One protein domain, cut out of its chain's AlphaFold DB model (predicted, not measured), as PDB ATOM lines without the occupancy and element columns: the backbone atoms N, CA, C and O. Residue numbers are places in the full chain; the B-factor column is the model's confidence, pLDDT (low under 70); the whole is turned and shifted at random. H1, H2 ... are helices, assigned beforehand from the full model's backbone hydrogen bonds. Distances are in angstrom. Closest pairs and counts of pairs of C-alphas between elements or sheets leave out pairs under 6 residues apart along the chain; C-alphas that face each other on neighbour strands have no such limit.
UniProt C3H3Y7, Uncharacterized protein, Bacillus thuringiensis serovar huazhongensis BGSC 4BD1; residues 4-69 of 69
ATOM      1  N   VAL A   4     -20.199  58.599  37.229       81.62
ATOM      2  CA  VAL A   4     -19.000  58.585  36.378       81.62
ATOM      3  C   VAL A   4     -17.720  58.496  37.210       81.62
ATOM      4  O   VAL A   4     -16.816  57.738  36.870       81.62
ATOM      5  N   LEU A   5     -17.659  59.224  38.329       85.56
ATOM      6  CA  LEU A   5     -16.500  59.208  39.218       85.56
ATOM      7  C   LEU A   5     -16.352  57.844  39.898       85.56
ATOM      8  O   LEU A   5     -15.243  57.327  39.986       85.56
ATOM      9  N   SER A   6     -17.463  57.230  40.316       83.62
ATOM     10  CA  SER A   6     -17.446  55.882  40.888       83.62
ATOM     11  C   SER A   6     -16.910  54.851  39.892       83.62
ATOM     12  O   SER A   6     -16.022  54.079  40.241       83.62
ATOM     13  N   PHE A   7     -17.382  54.864  38.641       80.44
ATOM     14  CA  PHE A   7     -16.885  53.947  37.607       80.44
ATOM     15  C   PHE A   7     -15.411  54.174  37.266       80.44
ATOM     16  O   PHE A   7     -14.668  53.205  37.100       80.44
ATOM     17  N   PHE A   8     -14.973  55.434  37.209       84.44
ATOM     18  CA  PHE A   8     -13.567  55.767  36.991       84.44
ATOM     19  C   PHE A   8     -12.678  55.224  38.116       84.44
ATOM     20  O   PHE A   8     -11.689  54.547  37.841       84.44
ATOM     21  N   LEU A   9     -13.055  55.462  39.376       87.69
ATOM     22  CA  LEU A   9     -12.298  54.987  40.534       87.69
ATOM     23  C   LEU A   9     -12.232  53.457  40.579       87.69
ATOM     24  O   LEU A   9     -11.157  52.911  40.804       87.69
ATOM     25  N   ILE A  10     -13.339  52.760  40.305       86.12
ATOM     26  CA  ILE A  10     -13.355  51.291  40.245       86.12
ATOM     27  C   ILE A  10     -12.369  50.788  39.183       86.12
ATOM     28  O   ILE A  10     -11.521  49.951  39.489       86.12
ATOM     29  N   GLY A  11     -12.424  51.321  37.957       84.06
ATOM     30  CA  GLY A  11     -11.503  50.927  36.886       84.06
ATOM     31  C   GLY A  11     -10.037  51.225  37.217       84.06
ATOM     32  O   GLY A  11      -9.164  50.396  36.960       84.06
ATOM     33  N   PHE A  12      -9.775  52.373  37.844       85.94
ATOM     34  CA  PHE A  12      -8.442  52.782  38.283       85.94
ATOM     35  C   PHE A  12      -7.866  51.840  39.347       85.94
ATOM     36  O   PHE A  12      -6.740  51.364  39.201       85.94
ATOM     37  N   PHE A  13      -8.642  51.510  40.383       90.25
ATOM     38  CA  PHE A  13      -8.192  50.597  41.435       90.25
ATOM     39  C   PHE A  13      -8.003  49.162  40.929       90.25
ATOM     40  O   PHE A  13      -7.035  48.518  41.329       90.25
ATOM     41  N   ILE A  14      -8.856  48.673  40.020       87.31
ATOM     42  CA  ILE A  14      -8.663  47.355  39.388       87.31
ATOM     43  C   ILE A  14      -7.372  47.347  38.564       87.31
ATOM     44  O   ILE A  14      -6.592  46.403  38.659       87.31
ATOM     45  N   TRP A  15      -7.103  48.405  37.792       86.38
ATOM     46  CA  TRP A  15      -5.863  48.501  37.021       86.38
ATOM     47  C   TRP A  15      -4.619  48.515  37.920       86.38
ATOM     48  O   TRP A  15      -3.650  47.816  37.622       86.38
ATOM     49  N   ILE A  16      -4.646  49.245  39.040       87.75
ATOM     50  CA  ILE A  16      -3.558  49.212  40.032       87.75
ATOM     51  C   ILE A  16      -3.385  47.799  40.595       87.75
ATOM     52  O   ILE A  16      -2.269  47.285  40.610       87.75
ATOM     53  N   ALA A  17      -4.474  47.161  41.031       88.56
ATOM     54  CA  ALA A  17      -4.430  45.821  41.606       88.56
ATOM     55  C   ALA A  17      -3.863  44.789  40.618       88.56
ATOM     56  O   ALA A  17      -3.052  43.957  41.014       88.56
ATOM     57  N   GLU A  18      -4.217  44.882  39.335       86.56
ATOM     58  CA  GLU A  18      -3.683  44.012  38.280       86.56
ATOM     59  C   GLU A  18      -2.176  44.221  38.082       86.56
ATOM     60  O   GLU A  18      -1.433  43.250  37.990       86.56
ATOM     61  N   ASN A  19      -1.695  45.471  38.062       86.12
ATOM     62  CA  ASN A  19      -0.257  45.749  37.949       86.12
ATOM     63  C   ASN A  19       0.528  45.254  39.171       86.12
ATOM     64  O   ASN A  19       1.650  44.775  39.029       86.12
ATOM     65  N   ILE A  20      -0.063  45.340  40.364       87.31
ATOM     66  CA  ILE A  20       0.515  44.783  41.590       87.31
ATOM     67  C   ILE A  20       0.546  43.251  41.507       87.31
ATOM     68  O   ILE A  20       1.584  42.646  41.763       87.31
ATOM     69  N   ALA A  21      -0.551  42.612  41.098       86.19
ATOM     70  CA  ALA A  21      -0.633  41.159  40.963       86.19
ATOM     71  C   ALA A  21       0.386  40.605  39.951       86.19
ATOM     72  O   ALA A  21       1.042  39.598  40.235       86.19
ATOM     73  N   THR A  22       0.578  41.280  38.812       84.06
ATOM     74  CA  THR A  22       1.589  40.889  37.816       84.06
ATOM     75  C   THR A  22       3.016  41.170  38.281       84.06
ATOM     76  O   THR A  22       3.918  40.394  37.961       84.06
ATOM     77  N   PHE A  23       3.231  42.225  39.075       80.62
ATOM     78  CA  PHE A  23       4.527  42.534  39.689       80.62
ATOM     79  C   PHE A  23       4.947  41.490  40.730       80.62
ATOM     80  O   PHE A  23       6.078  41.016  40.702       80.62
ATOM     81  N   PHE A  24       4.028  41.076  41.607       82.88
ATOM     82  CA  PHE A  24       4.278  40.023  42.598       82.88
ATOM     83  C   PHE A  24       4.267  38.603  42.008       82.88
ATOM     84  O   PHE A  24       4.538  37.643  42.725       82.88
ATOM     85  N   GLY A  25       3.964  38.449  40.715       78.81
ATOM     86  CA  GLY A  25       3.954  37.151  40.043       78.81
ATOM     87  C   GLY A  25       2.773  36.251  40.423       78.81
ATOM     88  O   GLY A  25       2.859  35.043  40.227       78.81
ATOM     89  N   ALA A  26       1.668  36.811  40.937       83.19
ATOM     90  CA  ALA A  26       0.454  36.043  41.237       83.19
ATOM     91  C   ALA A  26      -0.133  35.393  39.968       83.19
ATOM     92  O   ALA A  26      -0.599  34.256  39.992       83.19
ATOM     93  N   TRP A  27      -0.062  36.111  38.846       79.19
ATOM     94  CA  TRP A  27      -0.180  35.588  37.488       79.19
ATOM     95  C   TRP A  27       0.540  36.536  36.531       79.19
ATOM     96  O   TRP A  27       0.675  37.727  36.803       79.19
ATOM     97  N   GLN A  28       1.006  36.022  35.397       73.81
ATOM     98  CA  GLN A  28       1.726  36.815  34.403       73.81
ATOM     99  C   GLN A  28       1.192  36.509  33.014       73.81
ATOM    100  O   GLN A  28       0.906  35.355  32.675       73.81
ATOM    101  N   TYR A  29       1.073  37.544  32.187       75.06
ATOM    102  CA  TYR A  29       0.755  37.324  30.787       75.06
ATOM    103  C   TYR A  29       1.937  36.640  30.081       75.06
ATOM    104  O   TYR A  29       3.090  36.874  30.444       75.06
ATOM    105  N   PRO A  30       1.693  35.796  29.059       72.19
ATOM    106  CA  PRO A  30       2.765  35.085  28.359       72.19
ATOM    107  C   PRO A  30       3.835  36.022  27.784       72.19
ATOM    108  O   PRO A  30       5.007  35.669  27.752       72.19
ATOM    109  N   ASN A  31       3.426  37.229  27.385       68.81
ATOM    110  CA  ASN A  31       4.288  38.296  26.880       68.81
ATOM    111  C   ASN A  31       5.092  39.035  27.973       68.81
ATOM    112  O   ASN A  31       5.882  39.906  27.634       68.81
ATOM    113  N   GLN A  32       4.897  38.720  29.259       66.12
ATOM    114  CA  GLN A  32       5.579  39.337  30.410       66.12
ATOM    115  C   GLN A  32       6.517  38.367  31.148       66.12
ATOM    116  O   GLN A  32       7.015  38.689  32.221       66.12
ATOM    117  N   ARG A  33       6.752  37.167  30.598       63.25
ATOM    118  CA  ARG A  33       7.559  36.121  31.253       63.25
ATOM    119  C   ARG A  33       9.055  36.436  31.320       63.25
ATOM    120  O   ARG A  33       9.722  35.942  32.218       63.25
ATOM    121  N   GLU A  34       9.578  37.225  30.381       66.62
ATOM    122  CA  GLU A  34      11.015  37.544  30.307       66.62
ATOM    123  C   GLU A  34      11.374  38.876  30.979       66.62
ATOM    124  O   GLU A  34      12.460  39.015  31.534       66.62
ATOM    125  N   ALA A  35      10.457  39.847  30.973       68.06
ATOM    126  CA  ALA A  35      10.623  41.133  31.638       68.06
ATOM    127  C   ALA A  35       9.267  41.654  32.125       68.06
ATOM    128  O   ALA A  35       8.270  41.598  31.397       68.06
ATOM    129  N   TRP A  36       9.236  42.194  33.346       74.00
ATOM    130  CA  TRP A  36       8.040  42.859  33.852       74.00
ATOM    131  C   TRP A  36       7.757  44.108  33.016       74.00
ATOM    132  O   TRP A  36       8.634  44.946  32.795       74.00
ATOM    133  N   SER A  37       6.516  44.234  32.562       76.12
ATOM    134  CA  SER A  37       6.030  45.414  31.860       76.12
ATOM    135  C   SER A  37       4.718  45.878  32.475       76.12
ATOM    136  O   SER A  37       3.951  45.090  33.028       76.12
ATOM    137  N   LEU A  38       4.452  47.178  32.380       78.00
ATOM    138  CA  LEU A  38       3.169  47.736  32.794       78.00
ATOM    139  C   LEU A  38       2.038  47.088  31.993       78.00
ATOM    140  O   LEU A  38       2.102  46.985  30.763       78.00
ATOM    141  N   VAL A  39       0.983  46.667  32.692       77.88
ATOM    142  CA  VAL A  39      -0.194  46.076  32.055       77.88
ATOM    143  C   VAL A  39      -0.857  47.139  31.184       77.88
ATOM    144  O   VAL A  39      -1.259  48.204  31.664       77.88
ATOM    145  N   HIS A  40      -0.974  46.840  29.888       78.31
ATOM    146  CA  HIS A  40      -1.515  47.769  28.904       78.31
ATOM    147  C   HIS A  40      -2.892  48.298  29.314       78.31
ATOM    148  O   HIS A  40      -3.814  47.531  29.596       78.31
ATOM    149  N   LEU A  41      -3.058  49.621  29.233       76.44
ATOM    150  CA  LEU A  41      -4.328  50.318  29.475       76.44
ATOM    151  C   LEU A  41      -5.467  49.817  28.568       76.44
ATOM    152  O   LEU A  41      -6.636  49.945  28.919       76.44
ATOM    153  N   SER A  42      -5.149  49.178  27.437       75.81
ATOM    154  CA  SER A  42      -6.131  48.515  26.567       75.81
ATOM    155  C   SER A  42      -6.901  47.385  27.265       75.81
ATOM    156  O   SER A  42      -8.021  47.071  26.870       75.81
ATOM    157  N   LYS A  43      -6.368  46.796  28.341       76.25
ATOM    158  CA  LYS A  43      -7.088  45.811  29.166       76.25
ATOM    159  C   LYS A  43      -8.312  46.414  29.855       76.25
ATOM    160  O   LYS A  43      -9.332  45.739  29.979       76.25
ATOM    161  N   ILE A  44      -8.243  47.697  30.222       77.25
ATOM    162  CA  ILE A  44      -9.355  48.415  30.857       77.25
ATOM    163  C   ILE A  44     -10.556  48.486  29.906       77.25
ATOM    164  O   ILE A  44     -11.689  48.289  30.344       77.25
ATOM    165  N   SER A  45     -10.333  48.692  28.600       80.06
ATOM    166  CA  SER A  45     -11.435  48.722  27.627       80.06
ATOM    167  C   SER A  45     -12.107  47.354  27.474       80.06
ATOM    168  O   SER A  45     -13.327  47.285  27.335       80.06
ATOM    169  N   SER A  46     -11.342  46.262  27.584       85.06
ATOM    170  CA  SER A  46     -11.886  44.898  27.573       85.06
ATOM    171  C   SER A  46     -12.735  44.600  28.813       85.06
ATOM    172  O   SER A  46     -13.803  44.004  28.692       85.06
ATOM    173  N   TRP A  47     -12.321  45.052  30.002       82.38
ATOM    174  CA  TRP A  47     -13.139  44.924  31.215       82.38
ATOM    175  C   TRP A  47     -14.403  45.775  31.157       82.38
ATOM    176  O   TRP A  47     -15.475  45.313  31.545       82.38
ATOM    177  N   PHE A  48     -14.301  46.993  30.625       81.94
ATOM    178  CA  PHE A  48     -15.464  47.843  30.410       81.94
ATOM    179  C   PHE A  48     -16.473  47.179  29.466       81.94
ATOM    180  O   PHE A  48     -17.658  47.101  29.786       81.94
ATOM    181  N   LEU A  49     -15.996  46.615  28.350       86.69
ATOM    182  CA  LEU A  49     -16.831  45.862  27.419       86.69
ATOM    183  C   LEU A  49     -17.526  44.682  28.112       86.69
ATOM    184  O   LEU A  49     -18.721  44.477  27.917       86.69
ATOM    185  N   LEU A  50     -16.804  43.939  28.951       89.19
ATOM    186  CA  LEU A  50     -17.357  42.805  29.692       89.19
ATOM    187  C   LEU A  50     -18.496  43.229  30.634       89.19
ATOM    188  O   LEU A  50     -19.539  42.573  30.666       89.19
ATOM    189  N   VAL A  51     -18.345  44.351  31.346       86.75
ATOM    190  CA  VAL A  51     -19.399  44.907  32.215       86.75
ATOM    191  C   VAL A  51     -20.612  45.359  31.399       86.75
ATOM    192  O   VAL A  51     -21.745  45.019  31.748       86.75
ATOM    193  N   VAL A  52     -20.394  46.073  30.289       89.12
ATOM    194  CA  VAL A  52     -21.473  46.529  29.397       89.12
ATOM    195  C   VAL A  52     -22.253  45.343  28.835       89.12
ATOM    196  O   VAL A  52     -23.481  45.328  28.910       89.12
ATOM    197  N   ILE A  53     -21.558  44.321  28.329       93.25
ATOM    198  CA  ILE A  53     -22.190  43.110  27.795       93.25
ATOM    199  C   ILE A  53     -22.969  42.377  28.891       93.25
ATOM    200  O   ILE A  53     -24.100  41.963  28.650       93.25
ATOM    201  N   SER A  54     -22.418  42.254  30.103       93.06
ATOM    202  CA  SER A  54     -23.105  41.608  31.228       93.06
ATOM    203  C   SER A  54     -24.434  42.300  31.565       93.06
ATOM    204  O   SER A  54     -25.476  41.643  31.641       93.06
ATOM    205  N   ILE A  55     -24.427  43.632  31.675       92.62
ATOM    206  CA  ILE A  55     -25.639  44.422  31.937       92.62
ATOM    207  C   ILE A  55     -26.623  44.310  30.768       92.62
ATOM    208  O   ILE A  55     -27.825  44.144  30.993       92.62
ATOM    209  N   MET A  56     -26.134  44.368  29.527       94.50
ATOM    210  CA  MET A  56     -26.959  44.246  28.325       94.50
ATOM    211  C   MET A  56     -27.681  42.897  28.285       94.50
ATOM    212  O   MET A  56     -28.891  42.869  28.082       94.50
ATOM    213  N   ILE A  57     -26.981  41.793  28.558       94.88
ATOM    214  CA  ILE A  57     -27.581  40.453  28.622       94.88
ATOM    215  C   ILE A  57     -28.706  40.421  29.664       94.88
ATOM    216  O   ILE A  57     -29.820  40.001  29.352       94.88
ATOM    217  N   VAL A  58     -28.456  40.908  30.883       95.62
ATOM    218  CA  VAL A  58     -29.471  40.925  31.953       95.62
ATOM    219  C   VAL A  58     -30.671  41.799  31.579       95.62
ATOM    220  O   VAL A  58     -31.814  41.425  31.844       95.62
ATOM    221  N   THR A  59     -30.427  42.946  30.949       94.75
ATOM    222  CA  THR A  59     -31.476  43.884  30.526       94.75
ATOM    223  C   THR A  59     -32.354  43.267  29.441       94.75
ATOM    224  O   THR A  59     -33.577  43.268  29.573       94.75
ATOM    225  N   GLN A  60     -31.743  42.640  28.433       94.06
ATOM    226  CA  GLN A  60     -32.477  41.949  27.373       94.06
ATOM    227  C   GLN A  60     -33.274  40.759  27.914       94.06
ATOM    228  O   GLN A  60     -34.431  40.577  27.541       94.06
ATOM    229  N   LEU A  61     -32.711  39.984  28.845       94.75
ATOM    230  CA  LEU A  61     -33.436  38.887  29.491       94.75
ATOM    231  C   LEU A  61     -34.655  39.381  30.283       94.75
ATOM    232  O   LEU A  61     -35.718  38.757  30.221       94.75
ATOM    233  N   LYS A  62     -34.530  40.499  31.009       92.19
ATOM    234  CA  LYS A  62     -35.656  41.109  31.731       92.19
ATOM    235  C   LYS A  62     -36.740  41.606  30.775       92.19
ATOM    236  O   LYS A  62     -37.902  41.270  30.984       92.19
ATOM    237  N   HIS A  63     -36.355  42.304  29.707       90.31
ATOM    238  CA  HIS A  63     -37.282  42.799  28.688       90.31
ATOM    239  C   HIS A  63     -38.067  41.661  28.015       90.31
ATOM    240  O   HIS A  63     -39.288  41.723  27.886       90.31
ATOM    241  N   LEU A  64     -37.388  40.569  27.639       91.19
ATOM    242  CA  LEU A  64     -38.043  39.387  27.062       91.19
ATOM    243  C   LEU A  64     -39.011  38.713  28.042       91.19
ATOM    244  O   LEU A  64     -40.047  38.198  27.625       91.19
ATOM    245  N   LYS A  65     -38.690  38.705  29.341       87.38
ATOM    246  CA  LYS A  65     -39.563  38.141  30.377       87.38
ATOM    247  C   LYS A  65     -40.821  38.985  30.597       87.38
ATOM    248  O   LYS A  65     -41.884  38.403  30.788       87.38
ATOM    249  N   GLU A  66     -40.710  40.313  30.567       84.38
ATOM    250  CA  GLU A  66     -41.865  41.224  30.627       84.38
ATOM    251  C   GLU A  66     -42.748  41.113  29.386       84.38
ATOM    252  O   GLU A  66     -43.955  40.991  29.528       84.38
ATOM    253  N   SER A  67     -42.162  41.047  28.187       76.44
ATOM    254  CA  SER A  67     -42.917  40.876  26.935       76.44
ATOM    255  C   SER A  67     -43.693  39.554  26.846       76.44
ATOM    256  O   SER A  67     -44.577  39.432  26.001       76.44
ATOM    257  N   LYS A  68     -43.327  38.541  27.641       68.12
ATOM    258  CA  LYS A  68     -43.957  37.212  27.635       68.12
ATOM    259  C   LYS A  68     -45.058  37.065  28.696       68.12
ATOM    260  O   LYS A  68     -45.662  35.996  28.772       68.12
ATOM    261  N   ARG A  69     -45.263  38.082  29.536       54.78
ATOM    262  CA  ARG A  69     -46.268  38.120  30.604       54.78
ATOM    263  C   ARG A  69     -47.479  38.931  30.165       54.78
ATOM    264  O   ARG A  69     -48.583  38.541  30.594       54.78
TER     265      ARG A  69
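What this domain is: This is residues 4 to 69 of the 69 residues of an uncharacterized protein of Bacillus thuringiensis serovar huazhongensis BGSC 4BD1 (UniProt C3H3Y7). A long helix, H2, has its beginning close to the middle of a shorter helix, H1, and its free-standing residues 49 to 67 stick out as an arm; the two helices splay apart, and a long loop of residues 24 to 41 folds back between them. The printed part has 66 residues with two named helices, H1 then H2, and no named strand: all helix. It is extended, with a radius of gyration of the C-alphas of 17.0 A, spanning 57 by 28 by 18 A.

Where its parts are: H2, residues 42 to 67, is 37.6 A long and ends at C-alpha 67 (-42.917, 40.876, 26.935). H1, residues 4 to 23, is 28.7 A long and begins at C-alpha 4 (-19.000, 58.585, 36.378).

How they stand to each other: H2 and H1 are close but not clearly touching; their closest C-alphas, of Ile 44 and Gly 11, are 6.9 A apart. They run opposite ways at a steep tilt of 51 degrees. In H1 and H2 every O i to N i+4 pair is within hydrogen-bond range.

The domain as a whole: The C-alphas farthest apart, of Glu 34 and Arg 69, are 57.3 A apart. The printed part has no cut. The link from H1 to H2, 18 residues, is long. The pLDDT is under 70 in residues 31 to 35 and 68 to 69.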